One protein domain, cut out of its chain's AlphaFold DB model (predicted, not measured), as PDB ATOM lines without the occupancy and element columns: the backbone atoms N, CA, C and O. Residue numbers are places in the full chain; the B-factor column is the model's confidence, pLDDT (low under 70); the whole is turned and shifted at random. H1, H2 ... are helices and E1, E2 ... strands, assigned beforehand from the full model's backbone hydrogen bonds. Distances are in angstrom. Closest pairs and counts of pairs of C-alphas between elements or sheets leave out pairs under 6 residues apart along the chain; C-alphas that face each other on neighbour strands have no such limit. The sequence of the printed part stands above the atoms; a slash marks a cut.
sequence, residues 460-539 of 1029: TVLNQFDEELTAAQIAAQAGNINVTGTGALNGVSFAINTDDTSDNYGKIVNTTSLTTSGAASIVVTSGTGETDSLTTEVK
ATOM      1  N   THR A 460     142.131 113.720  35.232       96.88
ATOM      2  CA  THR A 460     143.411 114.157  35.791       96.88
ATOM      3  C   THR A 460     144.257 112.914  36.003       96.88
ATOM      4  O   THR A 460     143.806 111.954  36.634       96.88
ATOM      5  N   VAL A 461     145.478 112.919  35.478       95.75
ATOM      6  CA  VAL A 461     146.415 111.802  35.615       95.75
ATOM      7  C   VAL A 461     147.654 112.303  36.332       95.75
ATOM      8  O   VAL A 461     148.261 113.273  35.892       95.75
ATOM      9  N   LEU A 462     148.021 111.654  37.432       93.75
ATOM     10  CA  LEU A 462     149.279 111.905  38.123       93.75
ATOM     11  C   LEU A 462     150.303 110.855  37.700       93.75
ATOM     12  O   LEU A 462     149.967 109.682  37.515       93.75
ATOM     13  N   ASN A 463     151.553 111.275  37.554       91.75
ATOM     14  CA  ASN A 463     152.666 110.367  37.327       91.75
ATOM     15  C   ASN A 463     153.153 109.725  38.642       91.75
ATOM     16  O   ASN A 463     152.708 110.081  39.733       91.75
ATOM     17  N   GLN A 464     154.131 108.820  38.552       87.69
ATOM     18  CA  GLN A 464     154.755 108.145  39.703       87.69
ATOM     19  C   GLN A 464     155.500 109.076  40.686       87.69
ATOM     20  O   GLN A 464     156.100 108.606  41.659       87.69
ATOM     21  N   PHE A 465     155.550 110.377  40.394       89.62
ATOM     22  CA  PHE A 465     156.164 111.424  41.206       89.62
ATOM     23  C   PHE A 465     155.128 112.399  41.791       89.62
ATOM     24  O   PHE A 465     155.527 113.445  42.299       89.62
ATOM     25  N   ASP A 466     153.834 112.059  41.735       91.06
ATOM     26  CA  ASP A 466     152.707 112.892  42.180       91.06
ATOM     27  C   ASP A 466     152.542 114.212  41.387       91.06
ATOM     28  O   ASP A 466     151.928 115.164  41.875       91.06
ATOM     29  N   GLU A 467     153.074 114.291  40.162       91.56
ATOM     30  CA  GLU A 467     152.937 115.453  39.268       91.56
ATOM     31  C   GLU A 467     151.818 115.212  38.243       91.56
ATOM     32  O   GLU A 467     151.699 114.117  37.694       91.56
ATOM     33  N   GLU A 468     151.003 116.233  37.966       94.38
ATOM     34  CA  GLU A 468     149.914 116.149  36.985       94.38
ATOM     35  C   GLU A 468     150.452 116.151  35.548       94.38
ATOM     36  O   GLU A 468     151.265 116.997  35.173       94.38
ATOM     37  N   LEU A 469     149.994 115.189  34.747       92.31
ATOM     38  CA  LEU A 469     150.302 115.099  33.326       92.31
ATOM     39  C   LEU A 469     149.478 116.116  32.531       92.31
ATOM     40  O   LEU A 469     148.291 116.318  32.784       92.31
ATOM     41  N   THR A 470     150.091 116.702  31.506       94.00
ATOM     42  CA  THR A 470     149.378 117.538  30.532       94.00
ATOM     43  C   THR A 470     148.472 116.693  29.631       94.00
ATOM     44  O   THR A 470     148.679 115.488  29.485       94.00
ATOM     45  N   ALA A 471     147.503 117.314  28.950       93.75
ATOM     46  CA  ALA A 471     146.634 116.615  27.993       93.75
ATOM     47  C   ALA A 471     147.427 115.843  26.920       93.75
ATOM     48  O   ALA A 471     147.095 114.698  26.615       93.75
ATOM     49  N   ALA A 472     148.529 116.423  26.426       92.19
ATOM     50  CA  ALA A 472     149.410 115.773  25.458       92.19
ATOM     51  C   ALA A 472     150.110 114.535  26.030       92.19
ATOM     52  O   ALA A 472     150.186 113.491  25.382       92.19
ATOM     53  N   GLN A 473     150.575 114.618  27.278       92.12
ATOM     54  CA  GLN A 473     151.182 113.483  27.969       92.12
ATOM     55  C   GLN A 473     150.154 112.386  28.276       92.12
ATOM     56  O   GLN A 473     150.478 111.206  28.169       92.12
ATOM     57  N   ILE A 474     148.912 112.751  28.608       94.69
ATOM     58  CA  ILE A 474     147.809 111.800  28.807       94.69
ATOM     59  C   ILE A 474     147.482 111.082  27.492       94.69
ATOM     60  O   ILE A 474     147.389 109.856  27.478       94.69
ATOM     61  N   ALA A 475     147.363 111.822  26.385       94.44
ATOM     62  CA  ALA A 475     147.114 111.265  25.057       94.44
ATOM     63  C   ALA A 475     148.242 110.323  24.603       94.44
ATOM     64  O   ALA A 475     147.968 109.198  24.182       94.44
ATOM     65  N   ALA A 476     149.508 110.719  24.781       91.38
ATOM     66  CA  ALA A 476     150.669 109.872  24.489       91.38
ATOM     67  C   ALA A 476     150.694 108.577  25.323       91.38
ATOM     68  O   ALA A 476     151.272 107.570  24.912       91.38
ATOM     69  N   GLN A 477     150.042 108.584  26.489       91.56
ATOM     70  CA  GLN A 477     149.931 107.440  27.389       91.56
ATOM     71  C   GLN A 477     148.567 106.745  27.340       91.56
ATOM     72  O   GLN A 477     148.283 105.911  28.202       91.56
ATOM     73  N   ALA A 478     147.740 107.005  26.321       92.31
ATOM     74  CA  ALA A 478     146.420 106.390  26.180       92.31
ATOM     75  C   ALA A 478     146.464 104.851  26.267       92.31
ATOM     76  O   ALA A 478     145.590 104.242  26.876       92.31
ATOM     77  N   GLY A 479     147.523 104.215  25.742       89.94
ATOM     78  CA  GLY A 479     147.723 102.761  25.827       89.94
ATOM     79  C   GLY A 479     147.936 102.214  27.248       89.94
ATOM     80  O   GLY A 479     147.722 101.025  27.482       89.94
ATOM     81  N   ASN A 480     148.311 103.071  28.201       90.00
ATOM     82  CA  ASN A 480     148.500 102.723  29.612       90.00
ATOM     83  C   ASN A 480     147.259 103.023  30.469       90.00
ATOM     84  O   ASN A 480     147.244 102.679  31.648       90.00
ATOM     85  N   ILE A 481     146.221 103.652  29.910       95.00
ATOM     86  CA  ILE A 481     144.997 104.019  30.628       95.00
ATOM     87  C   ILE A 481     143.847 103.178  30.080       95.00
ATOM     88  O   ILE A 481     143.361 103.387  28.971       95.00
ATOM     89  N   ASN A 482     143.377 102.220  30.874       95.62
ATOM     90  CA  ASN A 482     142.261 101.372  30.476       95.62
ATOM     91  C   ASN A 482     140.937 101.965  30.966       95.62
ATOM     92  O   ASN A 482     140.768 102.207  32.162       95.62
ATOM     93  N   VAL A 483     139.973 102.143  30.062       97.38
ATOM     94  CA  VAL A 483     138.645 102.675  30.386       97.38
ATOM     95  C   VAL A 483     137.580 101.637  30.065       97.38
ATOM     96  O   VAL A 483     137.497 101.122  28.952       97.38
ATOM     97  N   THR A 484     136.724 101.333  31.038       96.31
ATOM     98  CA  THR A 484     135.661 100.337  30.883       96.31
ATOM     99  C   THR A 484     134.303 100.864  31.333       96.31
ATOM    100  O   THR A 484     134.165 101.491  32.384       96.31
ATOM    101  N   GLY A 485     133.272 100.577  30.537       96.25
ATOM    102  CA  GLY A 485     131.876 100.824  30.885       96.25
ATOM    103  C   GLY A 485     131.230  99.614  31.564       96.25
ATOM    104  O   GLY A 485     131.397  98.470  31.138       96.25
ATOM    105  N   THR A 486     130.436  99.851  32.606       95.88
ATOM    106  CA  THR A 486     129.653  98.815  33.303       95.88
ATOM    107  C   THR A 486     128.164  99.169  33.360       95.88
ATOM    108  O   THR A 486     127.757 100.299  33.086       95.88
ATOM    109  N   GLY A 487     127.313  98.198  33.712       95.88
ATOM    110  CA  GLY A 487     125.862  98.408  33.776       95.88
ATOM    111  C   GLY A 487     125.272  98.689  32.393       95.88
ATOM    112  O   GLY A 487     125.467  97.893  31.475       95.88
ATOM    113  N   ALA A 488     124.560  99.807  32.240       96.12
ATOM    114  CA  ALA A 488     124.002 100.223  30.949       96.12
ATOM    115  C   ALA A 488     125.066 100.617  29.898       96.12
ATOM    116  O   ALA A 488     124.751 100.645  28.713       96.12
ATOM    117  N   LEU A 489     126.319 100.845  30.313       96.44
ATOM    118  CA  LEU A 489     127.466 101.091  29.425       96.44
ATOM    119  C   LEU A 489     128.253  99.813  29.078       96.44
ATOM    120  O   LEU A 489     129.320  99.884  28.477       96.44
ATOM    121  N   ASN A 490     127.764  98.627  29.458       95.00
ATOM    122  CA  ASN A 490     128.431  97.370  29.113       95.00
ATOM    123  C   ASN A 490     128.420  97.147  27.589       95.00
ATOM    124  O   ASN A 490     127.352  97.118  26.975       95.00
ATOM    125  N   GLY A 491     129.602  96.962  26.997       90.69
ATOM    126  CA  GLY A 491     129.789  96.833  25.549       90.69
ATOM    127  C   GLY A 491     129.921  98.164  24.801       90.69
ATOM    128  O   GLY A 491     130.047  98.144  23.580       90.69
ATOM    129  N   VAL A 492     129.904  99.299  25.510       94.94
ATOM    130  CA  VAL A 492     130.323 100.600  24.967       94.94
ATOM    131  C   VAL A 492     131.843 100.693  25.075       94.94
ATOM    132  O   VAL A 492     132.406 100.410  26.137       94.94
ATOM    133  N   SER A 493     132.495 101.072  23.981       95.12
ATOM    134  CA  SER A 493     133.940 101.280  23.940       95.12
ATOM    135  C   SER A 493     134.263 102.706  24.371       95.12
ATOM    136  O   SER A 493     133.579 103.643  23.960       95.12
ATOM    137  N   PHE A 494     135.297 102.862  25.193       97.06
ATOM    138  CA  PHE A 494     135.819 104.151  25.637       97.06
ATOM    139  C   PHE A 494     137.305 104.242  25.306       97.06
ATOM    140  O   PHE A 494     138.002 103.228  25.344       97.06
ATOM    141  N   ALA A 495     137.776 105.446  25.008       96.19
ATOM    142  CA  ALA A 495     139.185 105.730  24.772       96.19
ATOM    143  C   ALA A 495     139.531 107.139  25.265       96.19
ATOM    144  O   ALA A 495     138.648 107.989  25.390       96.19
ATOM    145  N   ILE A 496     140.815 107.380  25.527       97.75
ATOM    146  CA  ILE A 496     141.349 108.741  25.594       97.75
ATOM    147  C   ILE A 496     141.339 109.303  24.171       97.75
ATOM    148  O   ILE A 496     141.786 108.628  23.246       97.75
ATOM    149  N   ASN A 497     140.808 110.507  23.984       95.94
ATOM    150  CA  ASN A 497     140.868 111.190  22.700       95.94
ATOM    151  C   ASN A 497     142.303 111.700  22.470       95.94
ATOM    152  O   ASN A 497     142.831 112.469  23.275       95.94
ATOM    153  N   THR A 498     142.930 111.232  21.392       95.75
ATOM    154  CA  THR A 498     144.322 111.535  21.027       95.75
ATOM    155  C   THR A 498     144.444 112.503  19.850       95.75
ATOM    156  O   THR A 498     145.555 112.736  19.393       95.75
ATOM    157  N   ASP A 499     143.328 113.032  19.349       90.00
ATOM    158  CA  ASP A 499     143.295 114.031  18.280       90.00
ATOM    159  C   ASP A 499     143.582 115.409  18.889       90.00
ATOM    160  O   ASP A 499     142.794 115.912  19.689       90.00
ATOM    161  N   ASP A 500     144.734 115.991  18.558       92.00
ATOM    162  CA  ASP A 500     145.199 117.271  19.102       92.00
ATOM    163  C   ASP A 500     144.423 118.484  18.562       92.00
ATOM    164  O   ASP A 500     144.528 119.577  19.122       92.00
ATOM    165  N   THR A 501     143.589 118.285  17.539       88.06
ATOM    166  CA  THR A 501     142.657 119.295  17.016       88.06
ATOM    167  C   THR A 501     141.289 119.261  17.704       88.06
ATOM    168  O   THR A 501     140.499 120.198  17.576       88.06
ATOM    169  N   SER A 502     141.002 118.199  18.460       90.31
ATOM    170  CA  SER A 502     139.733 118.001  19.156       90.31
ATOM    171  C   SER A 502     139.676 118.783  20.470       90.31
ATOM    172  O   SER A 502     140.560 118.674  21.319       90.31
ATOM    173  N   ASP A 503     138.544 119.443  20.738       92.00
ATOM    174  CA  ASP A 503     138.237 120.056  22.048       92.00
ATOM    175  C   ASP A 503     138.250 119.042  23.217       92.00
ATOM    176  O   ASP A 503     138.252 119.403  24.401       92.00
ATOM    177  N   ASN A 504     138.239 117.746  22.891       95.06
ATOM    178  CA  ASN A 504     138.282 116.648  23.844       95.06
ATOM    179  C   ASN A 504     139.682 116.041  24.014       95.06
ATOM    180  O   ASN A 504     139.782 115.011  24.679       95.06
ATOM    181  N   TYR A 505     140.740 116.630  23.445       96.44
ATOM    182  CA  TYR A 505     142.108 116.112  23.538       96.44
ATOM    183  C   TYR A 505     142.520 115.806  24.989       96.44
ATOM    184  O   TYR A 505     142.373 116.633  25.893       96.44
ATOM    185  N   GLY A 506     142.992 114.581  25.228       96.06
ATOM    186  CA  GLY A 506     143.365 114.088  26.557       96.06
ATOM    187  C   GLY A 506     142.190 113.698  27.470       96.06
ATOM    188  O   GLY A 506     142.431 113.251  28.589       96.06
ATOM    189  N   LYS A 507     140.928 113.816  27.029       97.88
ATOM    190  CA  LYS A 507     139.730 113.402  27.790       97.88
ATOM    191  C   LYS A 507     139.249 112.010  27.384       97.88
ATOM    192  O   LYS A 507     139.549 111.518  26.299       97.88
ATOM    193  N   ILE A 508     138.445 111.378  28.238       97.69
ATOM    194  CA  ILE A 508     137.785 110.105  27.926       97.69
ATOM    195  C   ILE A 508     136.531 110.368  27.091       97.69
ATOM    196  O   ILE A 508     135.669 111.144  27.505       97.69
ATOM    197  N   VAL A 509     136.389 109.649  25.975       97.25
ATOM    198  CA  VAL A 509     135.204 109.675  25.107       97.25
ATOM    199  C   VAL A 509     134.690 108.268  24.799       97.25
ATOM    200  O   VAL A 509     135.466 107.310  24.749       97.25
ATOM    201  N   ASN A 510     133.382 108.111  24.576       96.62
ATOM    202  CA  ASN A 510     132.854 106.870  24.002       96.62
ATOM    203  C   ASN A 510     133.130 106.814  22.493       96.62
ATOM    204  O   ASN A 510     132.860 107.768  21.771       96.62
ATOM    205  N   THR A 511     133.590 105.674  21.991       93.69
ATOM    206  CA  THR A 511     133.859 105.461  20.556       93.69
ATOM    207  C   THR A 511     132.751 104.676  19.855       93.69
ATOM    208  O   THR A 511     132.779 104.493  18.642       93.69
ATOM    209  N   THR A 512     131.734 104.232  20.599       93.31
ATOM    210  CA  THR A 512     130.537 103.570  20.062       93.31
ATOM    211  C   THR A 512     129.259 104.138  20.678       93.31
ATOM    212  O   THR A 512     129.270 104.654  21.798       93.31
ATOM    213  N   SER A 513     128.140 104.044  19.954       91.88
ATOM    214  CA  SER A 513     126.837 104.533  20.421       91.88
ATOM    215  C   SER A 513     126.318 103.779  21.651       91.88
ATOM    216  O   SER A 513     126.549 102.578  21.826       91.88
ATOM    217  N   LEU A 514     125.524 104.459  22.480       93.81
ATOM    218  CA  LEU A 514     124.942 103.885  23.694       93.81
ATOM    219  C   LEU A 514     123.746 102.978  23.364       93.81
ATOM    220  O   LEU A 514     122.769 103.410  22.763       93.81
ATOM    221  N   THR A 515     123.762 101.711  23.785       91.50
ATOM    222  CA  THR A 515     122.738 100.729  23.352       91.50
ATOM    223  C   THR A 515     121.680 100.397  24.405       91.50
ATOM    224  O   THR A 515     120.586  99.935  24.064       91.50
ATOM    225  N   THR A 516     121.971 100.635  25.684       94.19
ATOM    226  CA  THR A 516     121.131 100.227  26.819       94.19
ATOM    227  C   THR A 516     120.892 101.407  27.760       94.19
ATOM    228  O   THR A 516     121.786 102.210  27.979       94.19
ATOM    229  N   SER A 517     119.694 101.504  28.344       95.69
ATOM    230  CA  SER A 517     119.357 102.493  29.381       95.69
ATOM    231  C   SER A 517     119.411 101.878  30.788       95.69
ATOM    232  O   SER A 517     119.013 100.723  30.967       95.69
ATOM    233  N   GLY A 518     119.797 102.654  31.799       96.75
ATOM    234  CA  GLY A 518     119.827 102.271  33.211       96.75
ATOM    235  C   GLY A 518     121.045 102.833  33.950       96.75
ATOM    236  O   GLY A 518     121.830 103.598  33.396       96.75
ATOM    237  N   ALA A 519     121.218 102.428  35.210       96.50
ATOM    238  CA  ALA A 519     122.403 102.783  35.990       96.50
ATOM    239  C   ALA A 519     123.681 102.201  35.358       96.50
ATOM    240  O   ALA A 519     123.693 101.052  34.895       96.50
ATOM    241  N   ALA A 520     124.754 102.985  35.364       96.75
ATOM    242  CA  ALA A 520     126.039 102.631  34.783       96.75
ATOM    243  C   ALA A 520     127.203 103.232  35.578       96.75
ATOM    244  O   ALA A 520     127.021 104.146  36.383       96.75
ATOM    245  N   SER A 521     128.406 102.730  35.319       96.62
ATOM    246  CA  SER A 521     129.639 103.351  35.800       96.62
ATOM    247  C   SER A 521     130.716 103.286  34.731       96.62
ATOM    248  O   SER A 521     130.828 102.264  34.051       96.62
ATOM    249  N   ILE A 522     131.500 104.354  34.626       97.69
ATOM    250  CA  ILE A 522     132.758 104.403  33.880       97.69
ATOM    251  C   ILE A 522     133.862 104.132  34.895       97.69
ATOM    252  O   ILE A 522     133.898 104.778  35.938       97.69
ATOM    253  N   VAL A 523     134.709 103.145  34.626       97.19
ATOM    254  CA  VAL A 523     135.843 102.778  35.477       97.19
ATOM    255  C   VAL A 523     137.109 102.991  34.670       97.19
ATOM    256  O   VAL A 523     137.259 102.392  33.604       97.19
ATOM    257  N   VAL A 524     138.004 103.826  35.182       97.31
ATOM    258  CA  VAL A 524     139.341 104.032  34.623       97.31
ATOM    259  C   VAL A 524     140.359 103.298  35.488       97.31
ATOM    260  O   VAL A 524     140.197 103.192  36.703       97.31
ATOM    261  N   THR A 525     141.375 102.718  34.863       96.06
ATOM    262  CA  THR A 525     142.482 102.021  35.525       96.06
ATOM    263  C   THR A 525     143.794 102.502  34.920       96.06
ATOM    264  O   THR A 525     143.947 102.443  33.699       96.06
ATOM    265  N   SER A 526     144.719 102.981  35.751       94.06
ATOM    266  CA  SER A 526     146.065 103.373  35.323       94.06
ATOM    267  C   SER A 526     146.929 102.159  34.966       94.06
ATOM    268  O   SER A 526     146.576 101.010  35.264       94.06
ATOM    269  N   GLY A 527     148.107 102.405  34.387       83.94
ATOM    270  CA  GLY A 527     149.071 101.355  34.048       83.94
ATOM    271  C   GLY A 527     149.627 100.630  35.279       83.94
ATOM    272  O   GLY A 527     150.034  99.470  35.186       83.94
ATOM    273  N   THR A 528     149.590 101.277  36.447       88.00
ATOM    274  CA  THR A 528     150.014 100.709  37.736       88.00
ATOM    275  C   THR A 528     148.894  99.964  38.468       88.00
ATOM    276  O   THR A 528     149.163  99.214  39.411       88.00
ATOM    277  N   GLY A 529     147.653 100.065  37.976       90.94
ATOM    278  CA  GLY A 529     146.488  99.337  38.479       90.94
ATOM    279  C   GLY A 529     145.627 100.108  39.480       90.94
ATOM    280  O   GLY A 529     144.684  99.521  40.019       90.94
ATOM    281  N   GLU A 530     145.914 101.389  39.721       94.00
ATOM    282  CA  GLU A 530     145.032 102.273  40.485       94.00
ATOM    283  C   GLU A 530     143.761 102.570  39.685       94.00
ATOM    284  O   GLU A 530     143.785 102.679  38.458       94.00
ATOM    285  N   THR A 531     142.626 102.659  40.375       96.19
ATOM    286  CA  THR A 531     141.314 102.767  39.727       96.19
ATOM    287  C   THR A 531     140.497 103.913  40.284       96.19
ATOM    288  O   THR A 531     140.392 104.044  41.503       96.19
ATOM    289  N   ASP A 532     139.785 104.608  39.404       98.00
ATOM    290  CA  ASP A 532     138.707 105.520  39.776       98.00
ATOM    291  C   ASP A 532     137.428 105.187  38.997       98.00
ATOM    292  O   ASP A 532     137.457 104.525  37.953       98.00
ATOM    293  N   SER A 533     136.275 105.577  39.536       96.75
ATOM    294  CA  SER A 533     134.987 105.260  38.929       96.75
ATOM    295  C   SER A 533     133.966 106.381  39.061       96.75
ATOM    296  O   SER A 533     133.674 106.847  40.162       96.75
ATOM    297  N   LEU A 534     133.325 106.713  37.942       97.19
ATOM    298  CA  LEU A 534     132.233 107.672  37.848       97.19
ATOM    299  C   LEU A 534     130.911 106.921  37.665       97.19
ATOM    300  O   LEU A 534     130.710 106.215  36.676       97.19
ATOM    301  N   THR A 535     129.982 107.059  38.613       96.44
ATOM    302  CA  THR A 535     128.621 106.511  38.484       96.44
ATOM    303  C   THR A 535     127.717 107.477  37.728       96.44
ATOM    304  O   THR A 535     127.648 108.650  38.081       96.44
ATOM    305  N   THR A 536     126.960 106.973  36.756       95.19
ATOM    306  CA  THR A 536     126.011 107.752  35.951       95.19
ATOM    307  C   THR A 536     124.746 106.937  35.637       95.19
ATOM    308  O   THR A 536     124.604 105.777  36.037       95.19
ATOM    309  N   GLU A 537     123.785 107.535  34.940       95.81
ATOM    310  CA  GLU A 537     122.572 106.869  34.473       95.81
ATOM    311  C   GLU A 537     122.343 107.179  32.993       95.81
ATOM    312  O   GLU A 537     122.073 108.320  32.630       95.81
ATOM    313  N   VAL A 538     122.378 106.140  32.153       96.38
ATOM    314  CA  VAL A 538     121.977 106.249  30.749       96.38
ATOM    315  C   VAL A 538     120.457 106.283  30.694       96.38
ATOM    316  O   VAL A 538     119.783 105.312  31.056       96.38
ATOM    317  N   LYS A 539     119.890 107.407  30.267       95.31
ATOM    318  CA  LYS A 539     118.443 107.595  30.185       95.31
ATOM    319  C   LYS A 539     117.837 106.816  29.015       95.31
ATOM    320  O   LYS A 539     118.527 106.191  28.208       95.31
TER     321      LYS A 539
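What this domain is: This is residues 460 to 539 of the 1029 residues of an uncharacterized protein of Pontibacillus sp. HMF3514 (UniProt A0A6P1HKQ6). A three-stranded antiparallel sheet of E2, E5 and E6 makes a long twisted wall, with the short hairpin E3 and E4 over one of its faces, nearer to E2, and the other face bare. The strand E1 and the single short helix H1 lie together beyond one end of this wall, and the link of the E3 and E4 hairpin, residues 497 to 507, loops away from the sheet. The printed part has 80 residues with one named helix and six named strands, in the order E1 H1 E2 E3 E4 E5 E6; the sheet's order is E2 - E5 - E6. The class is mostly strand, though under half of the residues, 39 of 80, are in named elements. The whole is compact, with a radius of gyration of the C-alphas of 13.2 A and spans of 38 by 29 by 16 A.

Where its parts are: The first strand, E1, holds residues 460 to 463 and begins at C-alpha 460, (143.411, 114.157, 35.791). The helix H1 holds residues 471 to 476. E2, residues 482 to 487, is 17.0 A long from first to last C-alpha. E3 holds residues 494 to 496 and E4 residues 508 to 510. E5, residues 518 to 525, is 22.8 A long and begins at C-alpha 518, (119.827, 102.271, 33.211). E6, residues 531 to 539, is the longest strand at 25.2 A and ends at C-alpha 539, (118.443, 107.595, 30.185).

How they stand to each other: In the sheet, E5 is the inner strand, and E2 and E6 are edge strands. E2 and E5 are antiparallel at 162 degrees, with N 484 and O 523 within hydrogen-bond range at 2.8 A. The hairpin E5 and E6 is antiparallel at 157 degrees, with N 522 and O 534 within range at 2.9 A. The sheet is strongly twisted, but only just, its C-alphas lying up to 4.4 A off the best plane. The hairpin E3 and E4 is antiparallel at 145 degrees, with N 495 and O 509 at 3.0 A. The closest C-alphas of E2 and E3 are those of Val 483 and Phe 494, 5.7 A apart. E3 and E5 are apart, and so are E4 and E6. H1 is not on the sheet; its closest C-alpha pair with E3 is Ala 475 and Ile 496, 6.3 A. The closest C-alphas of E1 and H1 are those of Val 461 and Ile 474, 6.9 A apart. E1 pairs with no named strand. In H1 every O i to N i+4 pair is within hydrogen-bond range.

The domain as a whole: The two C-alphas farthest apart are those of Phe 465 and Ser 517, at 39.7 A. The printed part has no cut. The link E3 to E4, with 11 residues, is long, while the links H1 to E2 and E5 to E6 are tight. The mean pLDDT of the printed part is 94.3, and no printed residue is under 70.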